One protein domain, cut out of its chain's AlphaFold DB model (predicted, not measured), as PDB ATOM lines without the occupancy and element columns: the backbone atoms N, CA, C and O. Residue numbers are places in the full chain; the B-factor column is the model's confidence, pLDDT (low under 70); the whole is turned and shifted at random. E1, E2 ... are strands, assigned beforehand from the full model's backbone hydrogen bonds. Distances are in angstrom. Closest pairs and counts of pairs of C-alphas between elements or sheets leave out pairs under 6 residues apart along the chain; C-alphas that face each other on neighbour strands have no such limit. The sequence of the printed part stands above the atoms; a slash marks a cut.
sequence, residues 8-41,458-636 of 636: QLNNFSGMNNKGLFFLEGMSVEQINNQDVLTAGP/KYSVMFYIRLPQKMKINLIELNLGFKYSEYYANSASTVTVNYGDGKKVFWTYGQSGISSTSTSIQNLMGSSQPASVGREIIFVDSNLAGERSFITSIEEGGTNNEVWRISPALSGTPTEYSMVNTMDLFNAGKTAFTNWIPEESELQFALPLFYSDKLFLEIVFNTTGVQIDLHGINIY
ATOM      1  N   GLN A   8      23.595 -17.225 -36.578       90.81
ATOM      2  CA  GLN A   8      23.187 -17.526 -35.211       90.81
ATOM      3  C   GLN A   8      23.817 -16.495 -34.279       90.81
ATOM      4  O   GLN A   8      25.018 -16.230 -34.373       90.81
ATOM      5  N   LEU A   9      23.010 -15.912 -33.400       88.94
ATOM      6  CA  LEU A   9      23.454 -15.044 -32.317       88.94
ATOM      7  C   LEU A   9      23.156 -15.764 -31.007       88.94
ATOM      8  O   LEU A   9      21.995 -15.984 -30.695       88.94
ATOM      9  N   ASN A  10      24.189 -16.167 -30.280       84.88
ATOM     10  CA  ASN A  10      24.084 -16.937 -29.033       84.88
ATOM     11  C   ASN A  10      25.095 -16.486 -27.967       84.88
ATOM     12  O   ASN A  10      25.225 -17.123 -26.932       84.88
ATOM     13  N   ASN A  11      25.839 -15.419 -28.262       83.56
ATOM     14  CA  ASN A  11      26.711 -14.732 -27.327       83.56
ATOM     15  C   ASN A  11      26.411 -13.245 -27.459       83.56
ATOM     16  O   ASN A  11      26.430 -12.688 -28.566       83.56
ATOM     17  N   PHE A  12      26.116 -12.613 -26.339       85.69
ATOM     18  CA  PHE A  12      25.694 -11.231 -26.272       85.69
ATOM     19  C   PHE A  12      26.741 -10.450 -25.497       85.69
ATOM     20  O   PHE A  12      27.257 -10.879 -24.479       85.69
ATOM     21  N   SER A  13      27.047  -9.257 -25.981       77.81
ATOM     22  CA  SER A  13      27.789  -8.267 -25.209       77.81
ATOM     23  C   SER A  13      26.941  -7.009 -25.207       77.81
ATOM     24  O   SER A  13      26.297  -6.725 -26.217       77.81
ATOM     25  N   GLY A  14      26.903  -6.295 -24.085       74.62
ATOM     26  CA  GLY A  14      26.186  -5.035 -23.899       74.62
ATOM     27  C   GLY A  14      26.539  -4.018 -24.982       74.62
ATOM     28  O   GLY A  14      27.505  -4.206 -25.726       74.62
ATOM     29  N   MET A  15      25.743  -2.951 -25.106       75.06
ATOM     30  CA  MET A  15      25.735  -2.100 -26.303       75.06
ATOM     31  C   MET A  15      27.151  -1.652 -26.670       75.06
ATOM     32  O   MET A  15      27.859  -1.035 -25.871       75.06
ATOM     33  N   ASN A  16      27.583  -1.997 -27.882       67.88
ATOM     34  CA  ASN A  16      28.909  -1.676 -28.390       67.88
ATOM     35  C   ASN A  16      28.926  -1.751 -29.928       67.88
ATOM     36  O   ASN A  16      27.964  -2.165 -30.573       67.88
ATOM     37  N   ASN A  17      30.048  -1.381 -30.545       54.00
ATOM     38  CA  ASN A  17      30.176  -1.312 -32.006       54.00
ATOM     39  C   ASN A  17      30.107  -2.681 -32.736       54.00
ATOM     40  O   ASN A  17      30.240  -2.709 -33.959       54.00
ATOM     41  N   LYS A  18      29.934  -3.812 -32.032       56.59
ATOM     42  CA  LYS A  18      29.938  -5.182 -32.590       56.59
ATOM     43  C   LYS A  18      28.549  -5.736 -32.929       56.59
ATOM     44  O   LYS A  18      28.448  -6.902 -33.293       56.59
ATOM     45  N   GLY A  19      27.499  -4.918 -32.858       67.19
ATOM     46  CA  GLY A  19      26.190  -5.251 -33.426       67.19
ATOM     47  C   GLY A  19      25.016  -5.177 -32.455       67.19
ATOM     48  O   GLY A  19      23.893  -5.079 -32.927       67.19
ATOM     49  N   LEU A  20      25.227  -5.141 -31.136       79.44
ATOM     50  CA  LEU A  20      24.164  -4.773 -30.195       79.44
ATOM     51  C   LEU A  20      24.057  -3.245 -30.139       79.44
ATOM     52  O   LEU A  20      24.969  -2.567 -29.664       79.44
ATOM     53  N   PHE A  21      22.961  -2.715 -30.668       72.50
ATOM     54  CA  PHE A  21      22.783  -1.293 -30.945       72.50
ATOM     55  C   PHE A  21      22.009  -0.562 -29.845       72.50
ATOM     56  O   PHE A  21      22.316   0.590 -29.547       72.50
ATOM     57  N   PHE A  22      21.026  -1.224 -29.237       78.75
ATOM     58  CA  PHE A  22      20.187  -0.644 -28.191       78.75
ATOM     59  C   PHE A  22      19.750  -1.726 -27.204       78.75
ATOM     60  O   PHE A  22      19.470  -2.855 -27.609       78.75
ATOM     61  N   LEU A  23      19.713  -1.382 -25.919       82.81
ATOM     62  CA  LEU A  23      19.367  -2.290 -24.832       82.81
ATOM     63  C   LEU A  23      18.573  -1.521 -23.772       82.81
ATOM     64  O   LEU A  23      19.155  -0.835 -22.937       82.81
ATOM     65  N   GLU A  24      17.249  -1.602 -23.841       82.38
ATOM     66  CA  GLU A  24      16.307  -0.860 -23.002       82.38
ATOM     67  C   GLU A  24      15.717  -1.755 -21.919       82.38
ATOM     68  O   GLU A  24      14.962  -2.678 -22.221       82.38
ATOM     69  N   GLY A  25      16.037  -1.465 -20.654       78.00
ATOM     70  CA  GLY A  25      15.532  -2.250 -19.519       78.00
ATOM     71  C   GLY A  25      16.003  -3.709 -19.532       78.00
ATOM     72  O   GLY A  25      15.342  -4.582 -18.971       78.00
ATOM     73  N   MET A  26      17.128  -3.978 -20.197       82.75
ATOM     74  CA  MET A  26      17.758  -5.291 -20.305       82.75
ATOM     75  C   MET A  26      19.229  -5.211 -19.895       82.75
ATOM     76  O   MET A  26      19.849  -4.150 -19.985       82.75
ATOM     77  N   SER A  27      19.783  -6.343 -19.480       82.69
ATOM     78  CA  SER A  27      21.207  -6.534 -19.211       82.69
ATOM     79  C   SER A  27      21.669  -7.856 -19.814       82.69
ATOM     80  O   SER A  27      20.889  -8.797 -19.962       82.69
ATOM     81  N   VAL A  28      22.945  -7.918 -20.183       86.00
ATOM     82  CA  VAL A  28      23.592  -9.192 -20.504       86.00
ATOM     83  C   VAL A  28      23.980  -9.848 -19.186       86.00
ATOM     84  O   VAL A  28      24.608  -9.198 -18.367       86.00
ATOM     85  N   GLU A  29      23.639 -11.110 -18.980       84.00
ATOM     86  CA  GLU A  29      24.105 -11.920 -17.852       84.00
ATOM     87  C   GLU A  29      24.797 -13.179 -18.376       84.00
ATOM     88  O   GLU A  29      24.508 -13.638 -19.478       84.00
ATOM     89  N   GLN A  30      25.720 -13.743 -17.595       83.56
ATOM     90  CA  GLN A  30      26.368 -15.004 -17.944       83.56
ATOM     91  C   GLN A  30      25.806 -16.128 -17.071       83.56
ATOM     92  O   GLN A  30      26.023 -16.148 -15.860       83.56
ATOM     93  N   ILE A  31      25.109 -17.081 -17.687       77.75
ATOM     94  CA  ILE A  31      24.516 -18.243 -17.020       77.75
ATOM     95  C   ILE A  31      25.178 -19.492 -17.597       77.75
ATOM     96  O   ILE A  31      25.133 -19.729 -18.799       77.75
ATOM     97  N   ASN A  32      25.834 -20.294 -16.753       79.69
ATOM     98  CA  ASN A  32      26.545 -21.511 -17.178       79.69
ATOM     99  C   ASN A  32      27.524 -21.286 -18.356       79.69
ATOM    100  O   ASN A  32      27.617 -22.112 -19.263       79.69
ATOM    101  N   ASN A  33      28.272 -20.176 -18.332       80.19
ATOM    102  CA  ASN A  33      29.189 -19.731 -19.396       80.19
ATOM    103  C   ASN A  33      28.526 -19.362 -20.739       80.19
ATOM    104  O   ASN A  33      29.240 -19.193 -21.726       80.19
ATOM    105  N   GLN A  34      27.201 -19.224 -20.790       80.75
ATOM    106  CA  GLN A  34      26.472 -18.696 -21.941       80.75
ATOM    107  C   GLN A  34      25.972 -17.289 -21.631       80.75
ATOM    108  O   GLN A  34      25.499 -17.030 -20.524       80.75
ATOM    109  N   ASP A  35      26.075 -16.390 -22.604       85.75
ATOM    110  CA  ASP A  35      25.524 -15.049 -22.460       85.75
ATOM    111  C   ASP A  35      24.020 -15.090 -22.726       85.75
ATOM    112  O   ASP A  35      23.560 -15.619 -23.738       85.75
ATOM    113  N   VAL A  36      23.257 -14.475 -21.834       86.81
ATOM    114  CA  VAL A  36      21.803 -14.390 -21.898       86.81
ATOM    115  C   VAL A  36      21.398 -12.928 -21.793       86.81
ATOM    116  O   VAL A  36      21.938 -12.169 -20.990       86.81
ATOM    117  N   LEU A  37      20.446 -12.510 -22.621       88.69
ATOM    118  CA  LEU A  37      19.829 -11.193 -22.515       88.69
ATOM    119  C   LEU A  37      18.576 -11.303 -21.656       88.69
ATOM    120  O   LEU A  37      17.564 -11.836 -22.099       88.69
ATOM    121  N   THR A  38      18.638 -10.769 -20.445       84.38
ATOM    122  CA  THR A  38      17.552 -10.826 -19.459       84.38
ATOM    123  C   THR A  38      16.972  -9.437 -19.221       84.38
ATOM    124  O   THR A  38      17.631  -8.419 -19.454       84.38
ATOM    125  N   ALA A  39      15.752  -9.382 -18.682       79.19
ATOM    126  CA  ALA A  39      15.245  -8.182 -18.027       79.19
ATOM    127  C   ALA A  39      16.262  -7.685 -16.985       79.19
ATOM    128  O   ALA A  39      16.618  -8.414 -16.047       79.19
ATOM    129  N   GLY A  40      16.723  -6.455 -17.194       74.81
ATOM    130  CA  GLY A  40      17.768  -5.781 -16.433       74.81
ATOM    131  C   GLY A  40      17.204  -4.587 -15.666       74.81
ATOM    132  O   GLY A  40      15.993  -4.544 -15.437       74.81
ATOM    133  N   PRO A  41      18.051  -3.618 -15.279       70.31
ATOM    134  CA  PRO A  41      17.646  -2.535 -14.395       70.31
ATOM    135  C   PRO A  41      16.420  -1.764 -14.900       70.31
ATOM    136  O   PRO A  41      16.344  -1.377 -16.070       70.31
ATOM    137  N   LYS A 458       8.341  -3.931 -19.502       78.81
ATOM    138  CA  LYS A 458       8.512  -3.604 -20.920       78.81
ATOM    139  C   LYS A 458       9.971  -3.317 -21.191       78.81
ATOM    140  O   LYS A 458      10.541  -2.396 -20.608       78.81
ATOM    141  N   TYR A 459      10.566  -4.097 -22.064       82.44
ATOM    142  CA  TYR A 459      11.982  -4.005 -22.357       82.44
ATOM    143  C   TYR A 459      12.219  -4.391 -23.806       82.44
ATOM    144  O   TYR A 459      11.416  -5.103 -24.418       82.44
ATOM    145  N   SER A 460      13.284  -3.856 -24.383       86.31
ATOM    146  CA  SER A 460      13.585  -4.080 -25.787       86.31
ATOM    147  C   SER A 460      15.077  -4.184 -26.026       86.31
ATOM    148  O   SER A 460      15.905  -3.619 -25.308       86.31
ATOM    149  N   VAL A 461      15.414  -4.926 -27.068       88.62
ATOM    150  CA  VAL A 461      16.778  -5.055 -27.549       88.62
ATOM    151  C   VAL A 461      16.803  -4.861 -29.049       88.62
ATOM    152  O   VAL A 461      15.914  -5.324 -29.762       88.62
ATOM    153  N   MET A 462      17.845  -4.195 -29.531       87.06
ATOM    154  CA  MET A 462      18.041  -3.958 -30.946       87.06
ATOM    155  C   MET A 462      19.438  -4.343 -31.395       87.06
ATOM    156  O   MET A 462      20.442  -3.948 -30.798       87.06
ATOM    157  N   PHE A 463      19.490  -5.043 -32.518       88.19
ATOM    158  CA  PHE A 463      20.703  -5.474 -33.179       88.19
ATOM    159  C   PHE A 463      20.846  -4.795 -34.538       88.19
ATOM    160  O   PHE A 463      19.883  -4.665 -35.292       88.19
ATOM    161  N   TYR A 464      22.075  -4.424 -34.875       85.75
ATOM    162  CA  TYR A 464      22.523  -4.136 -36.227       85.75
ATOM    163  C   TYR A 464      23.466  -5.247 -36.691       85.75
ATOM    164  O   TYR A 464      24.586  -5.393 -36.200       85.75
ATOM    165  N   ILE A 465      23.017  -6.019 -37.673       86.25
ATOM    166  CA  ILE A 465      23.702  -7.208 -38.167       86.25
ATOM    167  C   ILE A 465      24.138  -6.941 -39.603       86.25
ATOM    168  O   ILE A 465      23.317  -6.745 -40.505       86.25
ATOM    169  N   ARG A 466      25.453  -6.947 -39.838       84.81
ATOM    170  CA  ARG A 466      26.006  -6.926 -41.195       84.81
ATOM    171  C   ARG A 466      25.971  -8.344 -41.754       84.81
ATOM    172  O   ARG A 466      26.655  -9.225 -41.241       84.81
ATOM    173  N   LEU A 467      25.186  -8.554 -42.805       86.44
ATOM    174  CA  LEU A 467      25.096  -9.846 -43.474       86.44
ATOM    175  C   LEU A 467      26.346 -10.039 -44.356       86.44
ATOM    176  O   LEU A 467      26.893  -9.058 -44.870       86.44
ATOM    177  N   PRO A 468      26.827 -11.281 -44.549       85.75
ATOM    178  CA  PRO A 468      28.056 -11.542 -45.308       85.75
ATOM    179  C   PRO A 468      27.949 -11.103 -46.774       85.75
ATOM    180  O   PRO A 468      28.940 -10.734 -47.398       85.75
ATOM    181  N   GLN A 469      26.734 -11.127 -47.313       89.56
ATOM    182  CA  GLN A 469      26.382 -10.640 -48.637       89.56
ATOM    183  C   GLN A 469      24.901 -10.272 -48.657       89.56
ATOM    184  O   GLN A 469      24.155 -10.600 -47.731       89.56
ATOM    185  N   LYS A 470      24.457  -9.647 -49.750       91.94
ATOM    186  CA  LYS A 470      23.033  -9.430 -49.984       91.94
ATOM    187  C   LYS A 470      22.329 -10.782 -50.074       91.94
ATOM    188  O   LYS A 470      22.640 -11.583 -50.951       91.94
ATOM    189  N   MET A 471      21.408 -11.046 -49.160       91.31
ATOM    190  CA  MET A 471      20.728 -12.330 -49.077       91.31
ATOM    191  C   MET A 471      19.278 -12.171 -48.639       91.31
ATOM    192  O   MET A 471      18.884 -11.169 -48.042       91.31
ATOM    193  N   LYS A 472      18.469 -13.176 -48.982       91.94
ATOM    194  CA  LYS A 472      17.063 -13.225 -48.590       91.94
ATOM    195  C   LYS A 472      16.981 -13.741 -47.168       91.94
ATOM    196  O   LYS A 472      17.504 -14.827 -46.935       91.94
ATOM    197  N   ILE A 473      16.344 -13.002 -46.268       91.50
ATOM    198  CA  ILE A 473      15.987 -13.505 -44.940       91.50
ATOM    199  C   ILE A 473      14.486 -13.735 -44.956       91.50
ATOM    200  O   ILE A 473      13.733 -12.831 -45.308       91.50
ATOM    201  N   ASN A 474      14.060 -14.953 -44.649       90.81
ATOM    202  CA  ASN A 474      12.640 -15.306 -44.670       90.81
ATOM    203  C   ASN A 474      12.078 -15.507 -43.268       90.81
ATOM    204  O   ASN A 474      10.861 -15.454 -43.102       90.81
ATOM    205  N   LEU A 475      12.942 -15.778 -42.290       92.81
ATOM    206  CA  LEU A 475      12.520 -16.153 -40.953       92.81
ATOM    207  C   LEU A 475      13.539 -15.690 -39.912       92.81
ATOM    208  O   LEU A 475      14.749 -15.854 -40.095       92.81
ATOM    209  N   ILE A 476      13.017 -15.143 -38.821       94.00
ATOM    210  CA  ILE A 476      13.729 -14.943 -37.563       94.00
ATOM    211  C   ILE A 476      13.133 -15.899 -36.546       94.00
ATOM    212  O   ILE A 476      11.916 -15.991 -36.411       94.00
ATOM    213  N   GLU A 477      13.996 -16.591 -35.829       92.94
ATOM    214  CA  GLU A 477      13.621 -17.496 -34.758       92.94
ATOM    215  C   GLU A 477      14.299 -17.055 -33.470       92.94
ATOM    216  O   GLU A 477      15.507 -16.810 -33.446       92.94
ATOM    217  N   LEU A 478      13.504 -16.928 -32.413       91.94
ATOM    218  CA  LEU A 478      13.972 -16.554 -31.090       91.94
ATOM    219  C   LEU A 478      14.010 -17.789 -30.197       91.94
ATOM    220  O   LEU A 478      12.998 -18.472 -30.046       91.94
ATOM    221  N   ASN A 479      15.163 -18.028 -29.581       89.44
ATOM    222  CA  ASN A 479      15.308 -18.978 -28.491       89.44
ATOM    223  C   ASN A 479      15.109 -18.218 -27.177       89.44
ATOM    224  O   ASN A 479      15.938 -17.383 -26.801       89.44
ATOM    225  N   LEU A 480      13.971 -18.474 -26.538       86.88
ATOM    226  CA  LEU A 480      13.545 -17.796 -25.325       86.88
ATOM    227  C   LEU A 480      13.543 -18.767 -24.151       86.88
ATOM    228  O   LEU A 480      13.096 -19.906 -24.272       86.88
ATOM    229  N   GLY A 481      13.990 -18.275 -23.006       80.75
ATOM    230  CA  GLY A 481      13.859 -18.936 -21.719       80.75
ATOM    231  C   GLY A 481      13.080 -18.058 -20.756       80.75
ATOM    232  O   GLY A 481      12.887 -16.862 -20.970       80.75
ATOM    233  N   PHE A 482      12.619 -18.652 -19.668       78.00
ATOM    234  CA  PHE A 482      12.213 -17.860 -18.522       78.00
ATOM    235  C   PHE A 482      13.438 -17.386 -17.757       78.00
ATOM    236  O   PHE A 482      14.445 -18.097 -17.707       78.00
ATOM    237  N   LYS A 483      13.324 -16.221 -17.114       76.50
ATOM    238  CA  LYS A 483      14.394 -15.728 -16.256       76.50
ATOM    239  C   LYS A 483      14.720 -16.749 -15.170       76.50
ATOM    240  O   LYS A 483      13.853 -17.130 -14.384       76.50
ATOM    241  N   TYR A 484      15.989 -17.157 -15.108       63.88
ATOM    242  CA  TYR A 484      16.467 -18.248 -14.246       63.88
ATOM    243  C   TYR A 484      16.142 -18.064 -12.749       63.88
ATOM    244  O   TYR A 484      16.079 -19.036 -11.999       63.88
ATOM    245  N   SER A 485      15.934 -16.824 -12.297       60.62
ATOM    246  CA  SER A 485      15.746 -16.471 -10.889       60.62
ATOM    247  C   SER A 485      14.296 -16.217 -10.447       60.62
ATOM    248  O   SER A 485      14.095 -15.835  -9.293       60.62
ATOM    249  N   GLU A 486      13.281 -16.428 -11.298       62.28
ATOM    250  CA  GLU A 486      11.881 -16.112 -10.962       62.28
ATOM    251  C   GLU A 486      10.969 -17.335 -10.760       62.28
ATOM    252  O   GLU A 486      11.111 -18.382 -11.389       62.28
ATOM    253  N   TYR A 487       9.988 -17.177  -9.862       54.47
ATOM    254  CA  TYR A 487       8.926 -18.153  -9.613       54.47
ATOM    255  C   TYR A 487       7.737 -17.908 -10.551       54.47
ATOM    256  O   TYR A 487       7.238 -16.788 -10.658       54.47
ATOM    257  N   TYR A 488       7.242 -18.968 -11.187       58.78
ATOM    258  CA  TYR A 488       6.161 -18.903 -12.169       58.78
ATOM    259  C   TYR A 488       4.804 -18.575 -11.536       58.78
ATOM    260  O   TYR A 488       4.238 -19.378 -10.792       58.78
ATOM    261  N   ALA A 489       4.236 -17.425 -11.892       55.94
ATOM    262  CA  ALA A 489       2.823 -17.125 -11.686       55.94
ATOM    263  C   ALA A 489       2.106 -17.025 -13.040       55.94
ATOM    264  O   ALA A 489       2.693 -16.570 -14.024       55.94
ATOM    265  N   ASN A 490       0.833 -17.434 -13.096       60.16
ATOM    266  CA  ASN A 490       0.025 -17.375 -14.317       60.16
ATOM    267  C   ASN A 490      -0.014 -15.953 -14.878       60.16
ATOM    268  O   ASN A 490      -0.676 -15.084 -14.307       60.16
ATOM    269  N   SER A 491       0.675 -15.722 -15.993       69.06
ATOM    270  CA  SER A 491       0.799 -14.383 -16.545       69.06
ATOM    271  C   SER A 491       0.883 -14.378 -18.066       69.06
ATOM    272  O   SER A 491       1.349 -15.335 -18.688       69.06
ATOM    273  N   ALA A 492       0.380 -13.296 -18.661       76.94
ATOM    274  CA  ALA A 492       0.403 -13.073 -20.096       76.94
ATOM    275  C   ALA A 492       1.629 -12.244 -20.483       76.94
ATOM    276  O   ALA A 492       1.874 -11.177 -19.910       76.94
ATOM    277  N   SER A 493       2.337 -12.718 -21.503       81.44
ATOM    278  CA  SER A 493       3.476 -12.024 -22.093       81.44
ATOM    279  C   SER A 493       3.344 -11.990 -23.609       81.44
ATOM    280  O   SER A 493       2.730 -12.866 -24.224       81.44
ATOM    281  N   THR A 494       3.900 -10.951 -24.225       86.38
ATOM    282  CA  THR A 494       3.953 -10.825 -25.681       86.38
ATOM    283  C   THR A 494       5.349 -10.470 -26.147       86.38
ATOM    284  O   THR A 494       5.991  -9.611 -25.542       86.38
ATOM    285  N   VAL A 495       5.759 -11.072 -27.259       89.44
ATOM    286  CA  VAL A 495       7.009 -10.766 -27.955       89.44
ATOM    287  C   VAL A 495       6.674 -10.273 -29.354       89.44
ATOM    288  O   VAL A 495       5.913 -10.917 -30.082       89.44
ATOM    289  N   THR A 496       7.229  -9.123 -29.715       90.19
ATOM    290  CA  THR A 496       7.124  -8.535 -31.054       90.19
ATOM    291  C   THR A 496       8.509  -8.498 -31.681       90.19
ATOM    292  O   THR A 496       9.472  -8.133 -31.006       90.19
ATOM    293  N   VAL A 497       8.602  -8.847 -32.964       92.56
ATOM    294  CA  VAL A 497       9.838  -8.724 -33.745       92.56
ATOM    295  C   VAL A 497       9.646  -7.683 -34.834       92.56
ATOM    296  O   VAL A 497       8.737  -7.799 -35.656       92.56
ATOM    297  N   ASN A 498      10.544  -6.703 -34.866       91.12
ATOM    298  CA  ASN A 498      10.613  -5.700 -35.917       91.12
ATOM    299  C   ASN A 498      11.932  -5.829 -36.684       91.12
ATOM    300  O   ASN A 498      12.962  -6.192 -36.116       91.12
ATOM    301  N   TYR A 499      11.922  -5.530 -37.980       92.00
ATOM    302  CA  TYR A 499      13.085  -5.692 -38.850       92.00
ATOM    303  C   TYR A 499      13.243  -4.538 -39.836       92.00
ATOM    304  O   TYR A 499      12.268  -3.967 -40.303       92.00
ATOM    305  N   GLY A 500      14.475  -4.211 -40.208       89.50
ATOM    306  CA  GLY A 500      14.775  -3.147 -41.163       89.50
ATOM    307  C   GLY A 500      16.020  -3.452 -41.979       89.50
ATOM    308  O   GLY A 500      16.865  -4.251 -41.583       89.50
ATOM    309  N   ASP A 501      16.151  -2.821 -43.143       85.25
ATOM    310  CA  ASP A 501      17.287  -3.060 -44.040       85.25
ATOM    311  C   ASP A 501      18.472  -2.115 -43.784       85.25
ATOM    312  O   ASP A 501      19.537  -2.273 -44.382       85.25
ATOM    313  N   GLY A 502      18.292  -1.130 -42.899       74.31
ATOM    314  CA  GLY A 502      19.329  -0.189 -42.494       74.31
ATOM    315  C   GLY A 502      19.835   0.731 -43.599       74.31
ATOM    316  O   GLY A 502      20.935   1.280 -43.463       74.31
ATOM    317  N   LYS A 503      19.096   0.870 -44.708       74.12
ATOM    318  CA  LYS A 503      19.486   1.745 -45.822       74.12
ATOM    319  C   LYS A 503      19.031   3.186 -45.635       74.12
ATOM    320  O   LYS A 503      19.666   4.077 -46.198       74.12
ATOM    321  N   LYS A 504      17.974   3.430 -44.858       70.75
ATOM    322  CA  LYS A 504      17.532   4.786 -44.516       70.75
ATOM    323  C   LYS A 504      18.048   5.209 -43.145       70.75
ATOM    324  O   LYS A 504      18.608   4.417 -42.383       70.75
ATOM    325  N   VAL A 505      17.881   6.497 -42.845       68.88
ATOM    326  CA  VAL A 505      18.151   7.023 -41.508       68.88
ATOM    327  C   VAL A 505      17.264   6.272 -40.523       68.88
ATOM    328  O   VAL A 505      16.048   6.247 -40.667       68.88
ATOM    329  N   PHE A 506      17.913   5.632 -39.554       70.25
ATOM    330  CA  PHE A 506      17.245   4.730 -38.627       70.25
ATOM    331  C   PHE A 506      16.204   5.433 -37.736       70.25
ATOM    332  O   PHE A 506      15.171   4.844 -37.452       70.25
ATOM    333  N   TRP A 507      16.452   6.693 -37.359       74.25
ATOM    334  CA  TRP A 507      15.529   7.527 -36.586       74.25
ATOM    335  C   TRP A 507      15.202   8.807 -37.350       74.25
ATOM    336  O   TRP A 507      16.108   9.569 -37.692       74.25
ATOM    337  N   THR A 508      13.919   9.062 -37.555       76.94
ATOM    338  CA  THR A 508      13.368  10.362 -37.960       76.94
ATOM    339  C   THR A 508      12.309  10.792 -36.945       76.94
ATOM    340  O   THR A 508      11.967  10.022 -36.047       76.94
ATOM    341  N   TYR A 509      11.796  12.015 -37.044       80.75
ATOM    342  CA  TYR A 509      10.783  12.513 -36.110       80.75
ATOM    343  C   TYR A 509       9.648  13.231 -36.841       80.75
ATOM    344  O   TYR A 509       9.834  13.757 -37.935       80.75
ATOM    345  N   GLY A 510       8.477  13.247 -36.215       85.69
ATOM    346  CA  GLY A 510       7.309  14.027 -36.606       85.69
ATOM    347  C   GLY A 510       6.634  14.649 -35.384       85.69
ATOM    348  O   GLY A 510       7.078  14.451 -34.250       85.69
ATOM    349  N   GLN A 511       5.567  15.407 -35.629       89.06
ATOM    350  CA  GLN A 511       4.767  16.063 -34.589       89.06
ATOM    351  C   GLN A 511       3.284  15.842 -34.855       89.06
ATOM    352  O   GLN A 511       2.837  16.046 -35.983       89.06
ATOM    353  N   SER A 512       2.522  15.446 -33.837       91.31
ATOM    354  CA  SER A 512       1.075  15.263 -33.974       91.31
ATOM    355  C   SER A 512       0.332  16.597 -34.045       91.31
ATOM    356  O   SER A 512       0.604  17.521 -33.289       91.31
ATOM    357  N   GLY A 513      -0.648  16.698 -34.933       92.12
ATOM    358  CA  GLY A 513      -1.566  17.826 -35.040       92.12
ATOM    359  C   GLY A 513      -2.844  17.603 -34.246       92.12
ATOM    360  O   GLY A 513      -3.149  16.474 -33.845       92.12
ATOM    361  N   ILE A 514      -3.619  18.671 -34.065       91.94
ATOM    362  CA  ILE A 514      -4.882  18.660 -33.314       91.94
ATOM    363  C   ILE A 514      -5.931  17.680 -33.864       91.94
ATOM    364  O   ILE A 514      -6.791  17.221 -33.119       91.94
ATOM    365  N   SER A 515      -5.847  17.312 -35.149       92.38
ATOM    366  CA  SER A 515      -6.780  16.364 -35.786       92.38
ATOM    367  C   SER A 515      -6.371  14.896 -35.613       92.38
ATOM    368  O   SER A 515      -6.938  14.008 -36.254       92.38
ATOM    369  N   SER A 516      -5.358  14.616 -34.790       94.69
ATOM    370  CA  SER A 516      -4.940  13.245 -34.487       94.69
ATOM    371  C   SER A 516      -6.016  12.501 -33.681       94.69
ATOM    372  O   SER A 516      -6.819  13.096 -32.972       94.69
ATOM    373  N   THR A 517      -6.032  11.174 -33.784       95.44
ATOM    374  CA  THR A 517      -6.908  10.253 -33.045       95.44
ATOM    375  C   THR A 517      -6.083   9.075 -32.523       95.44
ATOM    376  O   THR A 517      -4.897   8.958 -32.822       95.44
ATOM    377  N   SER A 518      -6.691   8.138 -31.795       94.44
ATOM    378  CA  SER A 518      -5.998   6.903 -31.392       94.44
ATOM    379  C   SER A 518      -5.572   6.009 -32.568       94.44
ATOM    380  O   SER A 518      -4.728   5.134 -32.400       94.44
ATOM    381  N   THR A 519      -6.133   6.212 -33.763       96.50
ATOM    382  CA  THR A 519      -5.847   5.408 -34.972       96.50
ATOM    383  C   THR A 519      -5.222   6.214 -36.107       96.50
ATOM    384  O   THR A 519      -4.929   5.662 -37.171       96.50
ATOM    385  N   SER A 520      -5.012   7.515 -35.907       95.88
ATOM    386  CA  SER A 520      -4.419   8.379 -36.919       95.88
ATOM    387  C   SER A 520      -3.603   9.512 -36.326       95.88
ATOM    388  O   SER A 520      -3.987  10.099 -35.323       95.88
ATOM    389  N   ILE A 521      -2.513   9.878 -36.984       95.56
ATOM    390  CA  ILE A 521      -1.661  10.993 -36.573       95.56
ATOM    391  C   ILE A 521      -1.611  11.984 -37.720       95.56
ATOM    392  O   ILE A 521      -1.143  11.645 -38.802       95.56
ATOM    393  N   GLN A 522      -2.080  13.204 -37.482       95.56
ATOM    394  CA  GLN A 522      -1.805  14.316 -38.384       95.56
ATOM    395  C   GLN A 522      -0.345  14.723 -38.171       95.56
ATOM    396  O   GLN A 522      -0.014  15.213 -37.100       95.56
ATOM    397  N   ASN A 523       0.540  14.499 -39.135       94.00
ATOM    398  CA  ASN A 523       1.947  14.862 -39.028       94.00
ATOM    399  C   ASN A 523       2.164  16.311 -39.474       94.00
ATOM    400  O   ASN A 523       2.292  16.596 -40.665       94.00
ATOM    401  N   LEU A 524       2.299  17.221 -38.509       92.69
ATOM    402  CA  LEU A 524       2.589  18.638 -38.761       92.69
ATOM    403  C   LEU A 524       3.941  18.861 -39.457       92.69
ATOM    404  O   LEU A 524       4.172  19.919 -40.036       92.69
ATOM    405  N   MET A 525       4.829  17.864 -39.427       89.44
ATOM    406  CA  MET A 525       6.148  17.917 -40.054       89.44
ATOM    407  C   MET A 525       6.192  17.237 -41.428       89.44
ATOM    408  O   MET A 525       7.278  17.135 -41.996       89.44
ATOM    409  N   GLY A 526       5.064  16.789 -41.993       89.62
ATOM    410  CA  GLY A 526       5.032  15.938 -43.195       89.62
ATOM    411  C   GLY A 526       5.745  16.500 -44.427       89.62
ATOM    412  O   GLY A 526       6.337  15.741 -45.189       89.62
ATOM    413  N   SER A 527       5.797  17.824 -44.593       89.19
ATOM    414  CA  SER A 527       6.530  18.468 -45.696       89.19
ATOM    415  C   SER A 527       8.054  18.416 -45.557       89.19
ATOM    416  O   SER A 527       8.766  18.431 -46.559       89.19
ATOM    417  N   SER A 528       8.566  18.357 -44.326       87.25
ATOM    418  CA  SER A 528      10.006  18.380 -44.028       87.25
ATOM    419  C   SER A 528      10.551  17.020 -43.586       87.25
ATOM    420  O   SER A 528      11.732  16.740 -43.777       87.25
ATOM    421  N   GLN A 529       9.692  16.173 -43.016       85.38
ATOM    422  CA  GLN A 529       9.993  14.843 -42.489       85.38
ATOM    423  C   GLN A 529       8.872  13.857 -42.880       85.38
ATOM    424  O   GLN A 529       8.135  13.382 -42.008       85.38
ATOM    425  N   PRO A 530       8.704  13.550 -44.182       86.31
ATOM    426  CA  PRO A 530       7.679  12.615 -44.630       86.31
ATOM    427  C   PRO A 530       7.947  11.202 -44.117       86.31
ATOM    428  O   PRO A 530       9.073  10.687 -44.178       86.31
ATOM    429  N   ALA A 531       6.892  10.540 -43.651       86.81
ATOM    430  CA  ALA A 531       6.989   9.153 -43.225       86.81
ATOM    431  C   ALA A 531       6.882   8.164 -44.400       86.81
ATOM    432  O   ALA A 531       6.778   8.512 -45.575       86.81
ATOM    433  N   SER A 532       6.957   6.873 -44.091       87.50
ATOM    434  CA  SER A 532       6.707   5.798 -45.053       87.50
ATOM    435  C   SER A 532       5.838   4.736 -44.398       87.50
ATOM    436  O   SER A 532       5.990   4.458 -43.209       87.50
ATOM    437  N   VAL A 533       4.948   4.134 -45.185       89.06
ATOM    438  CA  VAL A 533       4.122   3.007 -44.740       89.06
ATOM    439  C   VAL A 533       5.010   1.846 -44.289       89.06
ATOM    440  O   VAL A 533       6.054   1.579 -44.884       89.06
ATOM    441  N   GLY A 534       4.579   1.166 -43.232       82.81
ATOM    442  CA  GLY A 534       5.240   0.021 -42.620       82.81
ATOM    443  C   GLY A 534       6.193   0.379 -41.483       82.81
ATOM    444  O   GLY A 534       6.580  -0.522 -40.751       82.81
ATOM    445  N   ARG A 535       6.534   1.663 -41.310       86.62
ATOM    446  CA  ARG A 535       7.436   2.122 -40.250       86.62
ATOM    447  C   ARG A 535       6.813   2.013 -38.869       86.62
ATOM    448  O   ARG A 535       5.653   2.385 -38.683       86.62
ATOM    449  N   GLU A 536       7.619   1.588 -37.907       88.12
ATOM    450  CA  GLU A 536       7.310   1.738 -36.492       88.12
ATOM    451  C   GLU A 536       7.352   3.213 -36.083       88.12
ATOM    452  O   GLU A 536       8.194   3.997 -36.534       88.12
ATOM    453  N   ILE A 537       6.445   3.578 -35.190       88.69
ATOM    454  CA  ILE A 537       6.439   4.850 -34.492       88.69
ATOM    455  C   ILE A 537       6.520   4.611 -32.992       88.69
ATOM    456  O   ILE A 537       5.936   3.656 -32.485       88.69
ATOM    457  N   ILE A 538       7.193   5.512 -32.284       84.00
ATOM    458  CA  ILE A 538       7.193   5.572 -30.826       84.00
ATOM    459  C   ILE A 538       6.942   7.008 -30.376       84.00
ATOM    460  O   ILE A 538       7.620   7.941 -30.816       84.00
ATOM    461  N   PHE A 539       5.963   7.202 -29.498       80.56
ATOM    462  CA  PHE A 539       5.723   8.510 -28.895       80.56
ATOM    463  C   PHE A 539       6.823   8.836 -27.890       80.56
ATOM    464  O   PHE A 539       7.184   8.020 -27.044       80.56
ATOM    465  N   VAL A 540       7.375  10.038 -27.992       73.00
ATOM    466  CA  VAL A 540       8.480  10.507 -27.146       73.00
ATOM    467  C   VAL A 540       7.929  11.204 -25.899       73.00
ATOM    468  O   VAL A 540       8.532  11.143 -24.826       73.00
ATOM    469  N   ASP A 541       6.755  11.820 -26.035       65.00
ATOM    470  CA  ASP A 541       6.105  12.635 -25.019       65.00
ATOM    471  C   ASP A 541       4.578  12.481 -25.001       65.00
ATOM    472  O   ASP A 541       4.027  11.612 -25.681       65.00
ATOM    473  N   SER A 542       3.913  13.314 -24.190       65.81
ATOM    474  CA  SER A 542       2.464  13.336 -23.923       65.81
ATOM    475  C   SER A 542       1.944  12.190 -23.041       65.81
ATOM    476  O   SER A 542       2.697  11.394 -22.479       65.81
ATOM    477  N   ASN A 543       0.617  12.101 -22.927       68.56
ATOM    478  CA  ASN A 543      -0.114  10.990 -22.317       68.56
ATOM    479  C   ASN A 543       0.163   9.626 -22.983       68.56
ATOM    480  O   ASN A 543      -0.197   8.591 -22.413       68.56
ATOM    481  N   LEU A 544       0.775   9.615 -24.170       76.75
ATOM    482  CA  LEU A 544       1.069   8.422 -24.967       76.75
ATOM    483  C   LEU A 544       2.561   8.064 -25.020       76.75
ATOM    484  O   LEU A 544       2.917   7.150 -25.756       76.75
ATOM    485  N   ALA A 545       3.430   8.746 -24.265       73.81
ATOM    486  CA  ALA A 545       4.872   8.496 -24.289       73.81
ATOM    487  C   ALA A 545       5.207   6.989 -24.179       73.81
ATOM    488  O   ALA A 545       4.562   6.243 -23.446       73.81
ATOM    489  N   GLY A 546       6.172   6.503 -24.955       71.94
ATOM    490  CA  GLY A 546       6.581   5.099 -24.966       71.94
ATOM    491  C   GLY A 546       5.609   4.131 -25.643       71.94
ATOM    492  O   GLY A 546       5.937   2.950 -25.775       71.94
ATOM    493  N   GLU A 547       4.427   4.576 -26.076       81.06
ATOM    494  CA  GLU A 547       3.562   3.751 -26.914       81.06
ATOM    495  C   GLU A 547       4.143   3.595 -28.312       81.06
ATOM    496  O   GLU A 547       4.639   4.552 -28.911       81.06
ATOM    497  N   ARG A 548       4.048   2.364 -28.819       85.00
ATOM    498  CA  ARG A 548       4.553   1.951 -30.124       85.00
ATOM    499  C   ARG A 548       3.395   1.552 -31.030       85.00
ATOM    500  O   ARG A 548       2.458   0.887 -30.584       85.00
ATOM    501  N   SER A 549       3.465   1.941 -32.296       90.81
ATOM    502  CA  SER A 549       2.507   1.550 -33.335       90.81
ATOM    503  C   SER A 549       3.199   1.487 -34.700       90.81
ATOM    504  O   SER A 549       4.394   1.746 -34.791       90.81
ATOM    505  N   PHE A 550       2.478   1.145 -35.765       91.56
ATOM    506  CA  PHE A 550       3.017   1.066 -37.123       91.56
ATOM    507  C   PHE A 550       2.149   1.843 -38.097       91.56
ATOM    508  O   PHE A 550       0.925   1.744 -38.042       91.56
ATOM    509  N   ILE A 551       2.774   2.567 -39.023       93.38
ATOM    510  CA  ILE A 551       2.069   3.296 -40.080       93.38
ATOM    511  C   ILE A 551       1.519   2.290 -41.092       93.38
ATOM    512  O   ILE A 551       2.279   1.617 -41.783       93.38
ATOM    513  N   THR A 552       0.201   2.194 -41.213       93.38
ATOM    514  CA  THR A 552      -0.482   1.267 -42.129       93.38
ATOM    515  C   THR A 552      -0.843   1.914 -43.461       93.38
ATOM    516  O   THR A 552      -0.846   1.238 -44.487       93.38
ATOM    517  N   SER A 553      -1.096   3.221 -43.477       95.75
ATOM    518  CA  SER A 553      -1.253   4.019 -44.696       95.75
ATOM    519  C   SER A 553      -0.937   5.492 -44.427       95.75
ATOM    520  O   SER A 553      -0.861   5.920 -43.274       95.75
ATOM    521  N   ILE A 554      -0.713   6.261 -45.495       96.50
ATOM    522  CA  ILE A 554      -0.463   7.703 -45.428       96.50
ATOM    523  C   ILE A 554      -1.392   8.404 -46.420       96.50
ATOM    524  O   ILE A 554      -1.413   8.057 -47.601       96.50
ATOM    525  N   GLU A 555      -2.135   9.389 -45.934       96.38
ATOM    526  CA  GLU A 555      -2.899  10.351 -46.729       96.38
ATOM    527  C   GLU A 555      -2.070  11.639 -46.866       96.38
ATOM    528  O   GLU A 555      -1.367  12.021 -45.934       96.38
ATOM    529  N   GLU A 556      -2.111  12.285 -48.037       92.75
ATOM    530  CA  GLU A 556      -1.397  13.548 -48.324       92.75
ATOM    531  C   GLU A 556       0.108  13.545 -47.960       92.75
ATOM    532  O   GLU A 556       0.659  14.542 -47.490       92.75
ATOM    533  N   GLY A 557       0.786  12.413 -48.184       91.31
ATOM    534  CA  GLY A 557       2.200  12.227 -47.839       91.31
ATOM    535  C   GLY A 557       3.136  13.266 -48.466       91.31
ATOM    536  O   GLY A 557       3.011  13.587 -49.649       91.31
ATOM    537  N   GLY A 558       4.093  13.776 -47.689       90.44
ATOM    538  CA  GLY A 558       5.021  14.829 -48.118       90.44
ATOM    539  C   GLY A 558       4.468  16.250 -48.045       90.44
ATOM    540  O   GLY A 558       5.082  17.165 -48.591       90.44
ATOM    541  N   THR A 559       3.319  16.461 -47.397       92.75
ATOM    542  CA  THR A 559       2.682  17.780 -47.264       92.75
ATOM    543  C   THR A 559       2.494  18.178 -45.797       92.75
ATOM    544  O   THR A 559       2.665  17.365 -44.893       92.75
ATOM    545  N   ASN A 560       2.111  19.434 -45.538       88.06
ATOM    546  CA  ASN A 560       1.774  19.911 -44.183       88.06
ATOM    547  C   ASN A 560       0.497  19.270 -43.601       88.06
ATOM    548  O   ASN A 560       0.205  19.452 -42.423       88.06
ATOM    549  N   ASN A 561      -0.260  18.545 -44.423       90.69
ATOM    550  CA  ASN A 561      -1.506  17.882 -44.054       90.69
ATOM    551  C   ASN A 561      -1.355  16.353 -44.018       90.69
ATOM    552  O   ASN A 561      -2.356  15.645 -44.002       90.69
ATOM    553  N   GLU A 562      -0.124  15.833 -44.037       95.44
ATOM    554  CA  GLU A 562       0.137  14.395 -44.015       95.44
ATOM    555  C   GLU A 562      -0.587  13.724 -42.833       95.44
ATOM    556  O   GLU A 562      -0.419  14.131 -41.684       95.44
ATOM    557  N   VAL A 563      -1.380  12.680 -43.094       96.44
ATOM    558  CA  VAL A 563      -2.062  11.899 -42.048       96.44
ATOM    559  C   VAL A 563      -1.628  10.447 -42.121       96.44
ATOM    560  O   VAL A 563      -1.830   9.759 -43.120       96.44
ATOM    561  N   TRP A 564      -1.061   9.948 -41.030       96.31
ATOM    562  CA  TRP A 564      -0.712   8.544 -40.864       96.31
ATOM    563  C   TRP A 564      -1.912   7.791 -40.308       96.31
ATOM    564  O   TRP A 564      -2.449   8.182 -39.275       96.31
ATOM    565  N   ARG A 565      -2.302   6.680 -40.927       96.75
ATOM    566  CA  ARG A 565      -3.118   5.655 -40.262       96.75
ATOM    567  C   ARG A 565      -2.188   4.691 -39.554       96.75
ATOM    568  O   ARG A 565      -1.140   4.354 -40.103       96.75
ATOM    569  N   ILE A 566      -2.549   4.270 -38.344       95.06
ATOM    570  CA  ILE A 566      -1.660   3.472 -37.495       95.06
ATOM    571  C   ILE A 566      -2.346   2.241 -36.898       95.06
ATOM    572  O   ILE A 566      -3.556   2.236 -36.671       95.06
ATOM    573  N   SER A 567      -1.570   1.184 -36.651       90.38
ATOM    574  CA  SER A 567      -2.019  -0.031 -35.962       90.38
ATOM    575  C   SER A 567      -0.860  -0.703 -35.207       90.38
ATOM    576  O   SER A 567       0.220  -0.824 -35.784       90.38
ATOM    577  N   PRO A 568      -1.047  -1.178 -33.957       88.69
ATOM    578  CA  PRO A 568      -2.285  -1.122 -33.173       88.69
ATOM    579  C   PRO A 568      -2.691   0.312 -32.804       88.69
ATOM    580  O   PRO A 568      -1.864   1.224 -32.820       88.69
ATOM    581  N   ALA A 569      -3.970   0.512 -32.486       91.94
ATOM    582  CA  ALA A 569      -4.452   1.799 -31.996       91.94
ATOM    583  C   ALA A 569      -3.732   2.181 -30.692       91.94
ATOM    584  O   ALA A 569      -3.484   1.323 -29.841       91.94
ATOM    585  N   LEU A 570      -3.426   3.467 -30.542       89.75
ATOM    586  CA  LEU A 570      -2.897   4.041 -29.308       89.75
ATOM    587  C   LEU A 570      -3.959   3.967 -28.207       89.75
ATOM    588  O   LEU A 570      -5.163   3.930 -28.479       89.75
ATOM    589  N   SER A 571      -3.531   4.001 -26.948       87.56
ATOM    590  CA  SER A 571      -4.451   3.945 -25.806       87.56
ATOM    591  C   SER A 571      -5.337   5.193 -25.662       87.56
ATOM    592  O   SER A 571      -6.310   5.172 -24.911       87.56
ATOM    593  N   GLY A 572      -5.033   6.269 -26.393       88.56
ATOM    594  CA  GLY A 572      -5.810   7.503 -26.420       88.56
ATOM    595  C   GLY A 572      -5.440   8.405 -27.597       88.56
ATOM    596  O   GLY A 572      -4.651   8.034 -28.464       88.56
ATOM    597  N   THR A 573      -6.030   9.598 -27.625       90.12
ATOM    598  CA  THR A 573      -5.744  10.623 -28.637       90.12
ATOM    599  C   THR A 573      -4.419  11.333 -28.331       90.12
ATOM    600  O   THR A 573      -4.223  11.740 -27.180       90.12
ATOM    601  N   PRO A 574      -3.519  11.496 -29.323       88.19
ATOM    602  CA  PRO A 574      -2.306  12.296 -29.170       88.19
ATOM    603  C   PRO A 574      -2.620  13.758 -28.861       88.19
ATOM    604  O   PRO A 574      -3.519  14.339 -29.464       88.19
ATOM    605  N   THR A 575      -1.849  14.373 -27.966       85.19
ATOM    606  CA  THR A 575      -1.927  15.827 -27.750       85.19
ATOM    607  C   THR A 575      -1.320  16.555 -28.958       85.19
ATOM    608  O   THR A 575      -0.430  16.015 -29.620       85.19
ATOM    609  N   GLU A 576      -1.771  17.762 -29.288       88.62
ATOM    610  CA  GLU A 576      -1.123  18.563 -30.335       88.62
ATOM    611  C   GLU A 576       0.356  18.830 -29.989       88.62
ATOM    612  O   GLU A 576       0.715  18.976 -28.822       88.62
ATOM    613  N   TYR A 577       1.215  18.846 -31.006       85.50
ATOM    614  CA  TYR A 577       2.672  18.964 -30.937       85.50
ATOM    615  C   TYR A 577       3.407  17.839 -30.200       85.50
ATOM    616  O   TYR A 577       4.604  17.974 -29.948       85.50
ATOM    617  N   SER A 578       2.746  16.712 -29.905       82.06
ATOM    618  CA  SER A 578       3.446  15.563 -29.320       82.06
ATOM    619  C   SER A 578       4.507  15.045 -30.293       82.06
ATOM    620  O   SER A 578       4.226  14.806 -31.474       82.06
ATOM    621  N   MET A 579       5.731  14.872 -29.807       81.50
ATOM    622  CA  MET A 579       6.853  14.364 -30.581       81.50
ATOM    623  C   MET A 579       6.708  12.858 -30.807       81.50
ATOM    624  O   MET A 579       6.554  12.067 -29.872       81.50
ATOM    625  N   VAL A 580       6.839  12.448 -32.067       83.75
ATOM    626  CA  VAL A 580       6.793  11.041 -32.476       83.75
ATOM    627  C   VAL A 580       8.082  10.694 -33.195       83.75
ATOM    628  O   VAL A 580       8.403  11.280 -34.225       83.75
ATOM    629  N   ASN A 581       8.821   9.720 -32.678       83.06
ATOM    630  CA  ASN A 581       9.949   9.144 -33.393       83.06
ATOM    631  C   ASN A 581       9.427   8.093 -34.370       83.06
ATOM    632  O   ASN A 581       8.596   7.262 -34.018       83.06
ATOM    633  N   THR A 582       9.944   8.111 -35.590       83.62
ATOM    634  CA  THR A 582       9.663   7.109 -36.615       83.62
ATOM    635  C   THR A 582      10.939   6.315 -36.871       83.62
ATOM    636  O   THR A 582      12.009   6.894 -37.084       83.62
ATOM    637  N   MET A 583      10.838   4.990 -36.807       83.12
ATOM    638  CA  MET A 583      11.949   4.076 -37.049       83.12
ATOM    639  C   MET A 583      11.773   3.382 -38.394       83.12
ATOM    640  O   MET A 583      10.663   3.019 -38.782       83.12
ATOM    641  N   ASP A 584      12.875   3.162 -39.113       82.38
ATOM    642  CA  ASP A 584      12.856   2.409 -40.377       82.38
ATOM    643  C   ASP A 584      12.823   0.890 -40.129       82.38
ATOM    644  O   ASP A 584      13.671   0.130 -40.602       82.38
ATOM    645  N   LEU A 585      11.844   0.472 -39.327       87.44
ATOM    646  CA  LEU A 585      11.564  -0.902 -38.942       87.44
ATOM    647  C   LEU A 585      10.144  -1.279 -39.361       87.44
ATOM    648  O   LEU A 585       9.217  -0.489 -39.213       87.44
ATOM    649  N   PHE A 586       9.993  -2.505 -39.845       87.75
ATOM    650  CA  PHE A 586       8.748  -3.146 -40.237       87.75
ATOM    651  C   PHE A 586       8.379  -4.224 -39.223       87.75
ATOM    652  O   PHE A 586       9.252  -4.916 -38.703       87.75
ATOM    653  N   ASN A 587       7.085  -4.406 -38.974       88.88
ATOM    654  CA  ASN A 587       6.593  -5.445 -38.073       88.88
ATOM    655  C   ASN A 587       6.665  -6.829 -38.748       88.88
ATOM    656  O   ASN A 587       6.012  -7.042 -39.771       88.88
ATOM    657  N   ALA A 588       7.432  -7.769 -38.187       89.31
ATOM    658  CA  ALA A 588       7.426  -9.173 -38.623       89.31
ATOM    659  C   ALA A 588       6.275  -9.974 -37.997       89.31
ATOM    660  O   ALA A 588       5.821 -10.968 -38.560       89.31
ATOM    661  N   GLY A 589       5.803  -9.558 -36.825       88.06
ATOM    662  CA  GLY A 589       4.685 -10.165 -36.124       88.06
ATOM    663  C   GLY A 589       4.757  -9.968 -34.615       88.06
ATOM    664  O   GLY A 589       5.772  -9.556 -34.050       88.06
ATOM    665  N   LYS A 590       3.652 -10.320 -33.955       88.31
ATOM    666  CA  LYS A 590       3.505 -10.331 -32.501       88.31
ATOM    667  C   LYS A 590       2.926 -11.669 -32.066       88.31
ATOM    668  O   LYS A 590       1.876 -12.071 -32.565       88.31
ATOM    669  N   THR A 591       3.563 -12.293 -31.083       87.50
ATOM    670  CA  THR A 591       3.118 -13.560 -30.496       87.50
ATOM    671  C   THR A 591       2.813 -13.355 -29.020       87.50
ATOM    672  O   THR A 591       3.592 -12.725 -28.304       87.50
ATOM    673  N   ALA A 592       1.668 -13.862 -28.563       84.19
ATOM    674  CA  ALA A 592       1.264 -13.853 -27.161       84.19
ATOM    675  C   ALA A 592       1.284 -15.278 -26.605       84.19
ATOM    676  O   ALA A 592       0.927 -16.217 -27.313       84.19
ATOM    677  N   PHE A 593       1.660 -15.431 -25.341       77.62
ATOM    678  CA  PHE A 593       1.643 -16.716 -24.646       77.62
ATOM    679  C   PHE A 593       1.272 -16.520 -23.177       77.62
ATOM    680  O   PHE A 593       1.410 -15.436 -22.605       77.62
ATOM    681  N   THR A 594       0.719 -17.578 -22.592       70.44
ATOM    682  CA  THR A 594       0.209 -17.615 -21.219       70.44
ATOM    683  C   THR A 594       0.657 -18.925 -20.585       70.44
ATOM    684  O   THR A 594       0.450 -19.984 -21.167       70.44
ATOM    685  N   ASN A 595       1.253 -18.857 -19.393       59.06
ATOM    686  CA  ASN A 595       1.554 -19.997 -18.508       59.06
ATOM    687  C   ASN A 595       2.545 -21.061 -19.025       59.06
ATOM    688  O   ASN A 595       2.843 -22.004 -18.297       59.06
ATOM    689  N   TRP A 596       3.067 -20.931 -20.245       56.22
ATOM    690  CA  TRP A 596       4.046 -21.855 -20.809       56.22
ATOM    691  C   TRP A 596       4.825 -21.135 -21.917       56.22
ATOM    692  O   TRP A 596       4.252 -20.780 -22.947       56.22
ATOM    693  N   ILE A 597       6.116 -20.884 -21.701       55.12
ATOM    694  CA  ILE A 597       7.070 -20.916 -22.812       55.12
ATOM    695  C   ILE A 597       7.308 -22.418 -22.961       55.12
ATOM    696  O   ILE A 597       7.779 -23.009 -21.986       55.12
ATOM    697  N   PRO A 598       6.891 -23.081 -24.057       49.53
ATOM    698  CA  PRO A 598       7.301 -24.462 -24.275       49.53
ATOM    699  C   PRO A 598       8.805 -24.526 -24.038       49.53
ATOM    700  O   PRO A 598       9.521 -23.669 -24.552       49.53
ATOM    701  N   GLU A 599       9.271 -25.445 -23.194       44.94
ATOM    702  CA  GLU A 599      10.706 -25.664 -23.011       44.94
ATOM    703  C   GLU A 599      11.323 -25.768 -24.419       44.94
ATOM    704  O   GLU A 599      10.915 -26.622 -25.205       44.94
ATOM    705  N   GLU A 600      12.187 -24.811 -24.779       50.03
ATOM    706  CA  GLU A 600      12.755 -24.646 -26.131       50.03
ATOM    707  C   GLU A 600      11.783 -24.200 -27.251       50.03
ATOM    708  O   GLU A 600      11.917 -24.609 -28.406       50.03
ATOM    709  N   SER A 601      10.805 -23.327 -26.979       52.44
ATOM    710  CA  SER A 601       9.952 -22.781 -28.041       52.44
ATOM    711  C   SER A 601      10.700 -21.771 -28.901       52.44
ATOM    712  O   SER A 601      10.778 -20.580 -28.588       52.44
ATOM    713  N   GLU A 602      11.205 -22.258 -30.023       69.94
ATOM    714  CA  GLU A 602      11.596 -21.476 -31.185       69.94
ATOM    715  C   GLU A 602      10.406 -20.608 -31.646       69.94
ATOM    716  O   GLU A 602       9.525 -21.057 -32.386       69.94
ATOM    717  N   LEU A 603      10.329 -19.352 -31.181       86.81
ATOM    718  CA  LEU A 603       9.311 -18.419 -31.670       86.81
ATOM    719  C   LEU A 603       9.730 -17.904 -33.041       86.81
ATOM    720  O   LEU A 603      10.730 -17.200 -33.176       86.81
ATOM    721  N   GLN A 604       8.935 -18.241 -34.050       90.31
ATOM    722  CA  GLN A 604       9.237 -17.996 -35.453       90.31
ATOM    723  C   GLN A 604       8.431 -16.818 -36.007       90.31
ATOM    724  O   GLN A 604       7.204 -16.782 -35.923       90.31
ATOM    725  N   PHE A 605       9.133 -15.872 -36.625       92.69
ATOM    726  CA  PHE A 605       8.584 -14.662 -37.229       92.69
ATOM    727  C   PHE A 605       8.983 -14.604 -38.702       92.69
ATOM    728  O   PHE A 605      10.169 -14.553 -39.042       92.69
ATOM    729  N   ALA A 606       7.993 -14.633 -39.594       91.81
ATOM    730  CA  ALA A 606       8.223 -14.586 -41.032       91.81
ATOM    731  C   ALA A 606       8.537 -13.158 -41.496       91.81
ATOM    732  O   ALA A 606       7.860 -12.206 -41.115       91.81
ATOM    733  N   LEU A 607       9.537 -13.015 -42.366       90.19
ATOM    734  CA  LEU A 607       9.935 -11.743 -42.972       90.19
ATOM    735  C   LEU A 607       9.544 -11.759 -44.458       90.19
ATOM    736  O   LEU A 607      10.329 -12.205 -45.305       90.19
ATOM    737  N   PRO A 608       8.324 -11.320 -44.817       80.44
ATOM    738  CA  PRO A 608       7.883 -11.345 -46.202       80.44
ATOM    739  C   PRO A 608       8.759 -10.421 -47.060       80.44
ATOM    740  O   PRO A 608       8.836  -9.216 -46.840       80.44
ATOM    741  N   LEU A 609       9.407 -11.010 -48.073       76.31
ATOM    742  CA  LEU A 609      10.164 -10.308 -49.119       76.31
ATOM    743  C   LEU A 609      11.369  -9.470 -48.632       76.31
ATOM    744  O   LEU A 609      11.741  -8.498 -49.287       76.31
ATOM    745  N   PHE A 610      12.045  -9.863 -47.546       89.81
ATOM    746  CA  PHE A 610      13.260  -9.164 -47.110       89.81
ATOM    747  C   PHE A 610      14.522  -9.638 -47.855       89.81
ATOM    748  O   PHE A 610      14.901 -10.810 -47.804       89.81
ATOM    749  N   TYR A 611      15.201  -8.710 -48.537       91.25
ATOM    750  CA  TYR A 611      16.443  -8.966 -49.277       91.25
ATOM    751  C   TYR A 611      17.449  -7.825 -49.077       91.25
ATOM    752  O   TYR A 611      17.330  -6.752 -49.678       91.25
ATOM    753  N   SER A 612      18.460  -8.050 -48.238       91.69
ATOM    754  CA  SER A 612      19.422  -7.015 -47.842       91.69
ATOM    755  C   SER A 612      20.795  -7.608 -47.525       91.69
ATOM    756  O   SER A 612      20.942  -8.818 -47.390       91.69
ATOM    757  N   ASP A 613      21.812  -6.754 -47.450       88.69
ATOM    758  CA  ASP A 613      23.155  -7.031 -46.921       88.69
ATOM    759  C   ASP A 613      23.322  -6.533 -45.468       88.69
ATOM    760  O   ASP A 613      24.383  -6.670 -44.857       88.69
ATOM    761  N   LYS A 614      22.260  -5.958 -44.900       89.00
ATOM    762  CA  LYS A 614      22.172  -5.452 -43.529       89.00
ATOM    763  C   LYS A 614      20.802  -5.772 -42.952       89.00
ATOM    764  O   LYS A 614      19.809  -5.714 -43.676       89.00
ATOM    765  N   LEU A 615      20.761  -6.050 -41.658       88.44
ATOM    766  CA  LEU A 615      19.540  -6.298 -40.907       88.44
ATOM    767  C   LEU A 615      19.587  -5.504 -39.601       88.44
ATOM    768  O   LEU A 615      20.463  -5.730 -38.771       88.44
ATOM    769  N   PHE A 616      18.646  -4.583 -39.428       88.88
ATOM    770  CA  PHE A 616      18.242  -4.133 -38.103       88.88
ATOM    771  C   PHE A 616      17.175  -5.086 -37.587       88.88
ATOM    772  O   PHE A 616      16.254  -5.420 -38.328       88.88
ATOM    773  N   LEU A 617      17.311  -5.522 -36.344       91.12
ATOM    774  CA  LEU A 617      16.373  -6.417 -35.685       91.12
ATOM    775  C   LEU A 617      16.068  -5.848 -34.309       91.12
ATOM    776  O   LEU A 617      16.985  -5.690 -33.511       91.12
ATOM    777  N   GLU A 618      14.807  -5.557 -34.029       90.88
ATOM    778  CA  GLU A 618      14.349  -5.193 -32.695       90.88
ATOM    779  C   GLU A 618      13.438  -6.289 -32.153       90.88
ATOM    780  O   GLU A 618      12.585  -6.820 -32.867       90.88
ATOM    781  N   ILE A 619      13.627  -6.622 -30.883       92.56
ATOM    782  CA  ILE A 619      12.793  -7.561 -30.148       92.56
ATOM    783  C   ILE A 619      12.226  -6.803 -28.955       92.56
ATOM    784  O   ILE A 619      12.977  -6.278 -28.131       92.56
ATOM    785  N   VAL A 620      10.898  -6.735 -28.879       89.44
ATOM    786  CA  VAL A 620      10.176  -6.022 -27.824       89.44
ATOM    787  C   VAL A 620       9.412  -7.024 -26.976       89.44
ATOM    788  O   VAL A 620       8.568  -7.767 -27.484       89.44
ATOM    789  N   PHE A 621       9.673  -6.996 -25.676       87.31
ATOM    790  CA  PHE A 621       8.999  -7.806 -24.677       87.31
ATOM    791  C   PHE A 621       8.019  -6.937 -23.894       87.31
ATOM    792  O   PHE A 621       8.340  -5.830 -23.458       87.31
ATOM    793  N   ASN A 622       6.805  -7.444 -23.711       84.88
ATOM    794  CA  ASN A 622       5.826  -6.876 -22.795       84.88
ATOM    795  C   ASN A 622       5.304  -8.008 -21.921       84.88
ATOM    796  O   ASN A 622       4.582  -8.883 -22.404       84.88
ATOM    797  N   THR A 623       5.730  -8.005 -20.668       79.31
ATOM    798  CA  THR A 623       5.509  -9.075 -19.709       79.31
ATOM    799  C   THR A 623       4.672  -8.570 -18.547       79.31
ATOM    800  O   THR A 623       4.824  -7.452 -18.056       79.31
ATOM    801  N   THR A 624       3.756  -9.409 -18.085       76.12
ATOM    802  CA  THR A 624       3.117  -9.244 -16.777       76.12
ATOM    803  C   THR A 624       3.631 -10.394 -15.926       76.12
ATOM    804  O   THR A 624       3.658 -11.503 -16.429       76.12
ATOM    805  N   GLY A 625       4.088 -10.166 -14.694       67.38
ATOM    806  CA  GLY A 625       4.351 -11.220 -13.697       67.38
ATOM    807  C   GLY A 625       5.465 -12.256 -13.952       67.38
ATOM    808  O   GLY A 625       5.848 -12.907 -12.987       67.38
ATOM    809  N   VAL A 626       5.992 -12.415 -15.174       74.75
ATOM    810  CA  VAL A 626       7.088 -13.352 -15.500       74.75
ATOM    811  C   VAL A 626       8.046 -12.742 -16.519       74.75
ATOM    812  O   VAL A 626       7.618 -12.320 -17.595       74.75
ATOM    813  N   GLN A 627       9.340 -12.736 -16.207       79.50
ATOM    814  CA  GLN A 627      10.388 -12.234 -17.090       79.50
ATOM    815  C   GLN A 627      10.918 -13.292 -18.055       79.50
ATOM    816  O   GLN A 627      10.932 -14.492 -17.777       79.50
ATOM    817  N   ILE A 628      11.341 -12.811 -19.220       83.25
ATOM    818  CA  ILE A 628      11.755 -13.634 -20.353       83.25
ATOM    819  C   ILE A 628      13.163 -13.254 -20.751       83.25
ATOM    820  O   ILE A 628      13.449 -12.082 -21.014       83.25
ATOM    821  N   ASP A 629      13.972 -14.289 -20.857       86.56
ATOM    822  CA  ASP A 629      15.349 -14.251 -21.276       86.56
ATOM    823  C   ASP A 629      15.441 -14.621 -22.756       86.56
ATOM    824  O   ASP A 629      14.763 -15.520 -23.254       86.56
ATOM    825  N   LEU A 630      16.307 -13.924 -23.479       89.50
ATOM    826  CA  LEU A 630      16.679 -14.242 -24.847       89.50
ATOM    827  C   LEU A 630      18.025 -14.967 -24.819       89.50
ATOM    828  O   LEU A 630      19.052 -14.381 -24.480       89.50
ATOM    829  N   HIS A 631      18.000 -16.246 -25.182       89.12
ATOM    830  CA  HIS A 631      19.163 -17.137 -25.179       89.12
ATOM    831  C   HIS A 631      19.842 -17.176 -26.549       89.12
ATOM    832  O   HIS A 631      21.037 -17.440 -26.663       89.12
ATOM    833  N   GLY A 632      19.088 -16.909 -27.617       90.06
ATOM    834  CA  GLY A 632      19.658 -16.863 -28.952       90.06
ATOM    835  C   GLY A 632      18.689 -16.436 -30.043       90.06
ATOM    836  O   GLY A 632      17.476 -16.391 -29.853       90.06
ATOM    837  N   ILE A 633      19.249 -16.118 -31.206       92.81
ATOM    838  CA  ILE A 633      18.519 -15.730 -32.413       92.81
ATOM    839  C   ILE A 633      19.076 -16.530 -33.588       92.81
ATOM    840  O   ILE A 633      20.270 -16.450 -33.885       92.81
ATOM    841  N   ASN A 634      18.208 -17.242 -34.298       92.75
ATOM    842  CA  ASN A 634      18.530 -17.908 -35.555       92.75
ATOM    843  C   ASN A 634      17.888 -17.146 -36.725       92.75
ATOM    844  O   ASN A 634      16.730 -16.736 -36.673       92.75
ATOM    845  N   ILE A 635      18.655 -16.940 -37.796       92.56
ATOM    846  CA  ILE A 635      18.251 -16.137 -38.959       92.56
ATOM    847  C   ILE A 635      18.361 -17.002 -40.214       92.56
ATOM    848  O   ILE A 635      19.460 -17.468 -40.529       92.56
ATOM    849  N   TYR A 636      17.258 -17.203 -40.945       91.31
ATOM    850  CA  TYR A 636      17.162 -18.161 -42.064       91.31
ATOM    851  C   TYR A 636      16.895 -17.545 -43.436       91.31
ATOM    852  O   TYR A 636      16.192 -16.518 -43.569       91.31
TER     853      TYR A 636
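This is residues 8 to 41 and 458 to 636 of the 636 residues of an uncharacterized protein of viral metagenome (UniProt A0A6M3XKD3). Two lobes of strands stand end to end: in the larger, the long strands E4 and E13 double back on themselves and fold over the sheet they make with E1, E5, E12 and E14; in the smaller, E6 to E11 form one sheet curled like part of a barrel. The hairpin of E2 and E3 covers part of the larger lobe, its strands crossing those of the sheet of E1, E4, E5, E12, E13 and E14, and the links E5 to E6 and E11 to E12 join the lobes. The printed part has 213 residues, with no named helix and fourteen named strands, E1 to E14 in chain order; the class is all strand. The sheet of the larger lobe is branched, with antiparallel neighbours, and the curled one has the order E6 E11 E8 E9 E10 E7, all antiparallel. The whole is compact, with a radius of gyration of the C-alphas of 17.9 A and spans of 55 by 43 by 28 A.

Residues 8 to 9 make a short antiparallel pairing with residues 633 to 634 of E14, residues 628 to 635. E1, residues 20 to 24, is an edge strand antiparallel to E4, residues 458 to 482, with N 24 and O 460 2.8 A apart. A tight link leads to the hairpin of E2, residues 26 to 31, and E3, residues 34 to 39, where N 29 and O 36 are 2.8 A apart. This hairpin forms a sandwich, two sheets face to face, with the strongly twisted sheet of E1, E4, E5 (residues 492 to 500), E12 (residues 586 to 594), E13 (residues 602 to 623) and E14; the strands of the one stand at 79 degrees to those of the other. The closest C-alphas of E3 and E14, Thr 38 and Asp 629, are 4.5 A apart. E4 bends by 169 degrees and its antiparallel neighbour E13 by 170 degrees, with N 463 and O 617 2.8 A apart and N 476 and O 605 2.9 A. E1 and E14 lie on one side of E4, E13 on the other; N 479 and O 632 of E4 and E14 are 2.8 A apart. E12 and E13 lie on opposite sides of E5, with N 586 and O 499 at 2.7 A and N 494 and O 622 at 2.8 A. In the second sheet, also strongly twisted, edge strand E6, residues 507 to 511, neighbours E11, residues 579 to 583 (N 508 and O 582, 2.9 A), and E11 neighbours E8, residues 536 to 539 (N 538 and O 581, 2.8 A). E8, E9 (residues 548 to 555) and E10 (residues 563 to 567) form a meander, each strand the antiparallel neighbour of the one before, with N 537 and O 549 at 2.8 A and N 552 and O 565 at 2.8 A. E7, residues 520 to 522, is the other edge strand, with N 521 and O 564 at 2.9 A. E7 E8 E9 E10 and E8 E9 E10 E11 are Greek keys, a meander of three strands plus a fourth that pairs antiparallel with its far strand. E11 runs on into E12 at 97 degrees.

E1 begins at C-alpha 20 (24.164, -4.773, -30.195). From first to last C-alpha E5 measures 27.4 A, E12 25.4 A and E9 20.0 A, but the 25 residues of E4 only 14.9 A, from (8.512, -3.604, -20.920) to (12.213, -17.860, -18.522). E14, 19.9 A, ends at C-alpha 635 (18.251, -16.137, -38.959).

The two C-alphas farthest apart, of Asn 32 and Asn 561, are 55.3 A apart. Residues 42 to 457 are not printed, and C-alphas 41 and 458 are 11.3 A apart across the cut. The links E7 to E8 and E10 to E11 are long. Confidence is under 70 at 25 residues, among them 484 to 491 and 595 to 602.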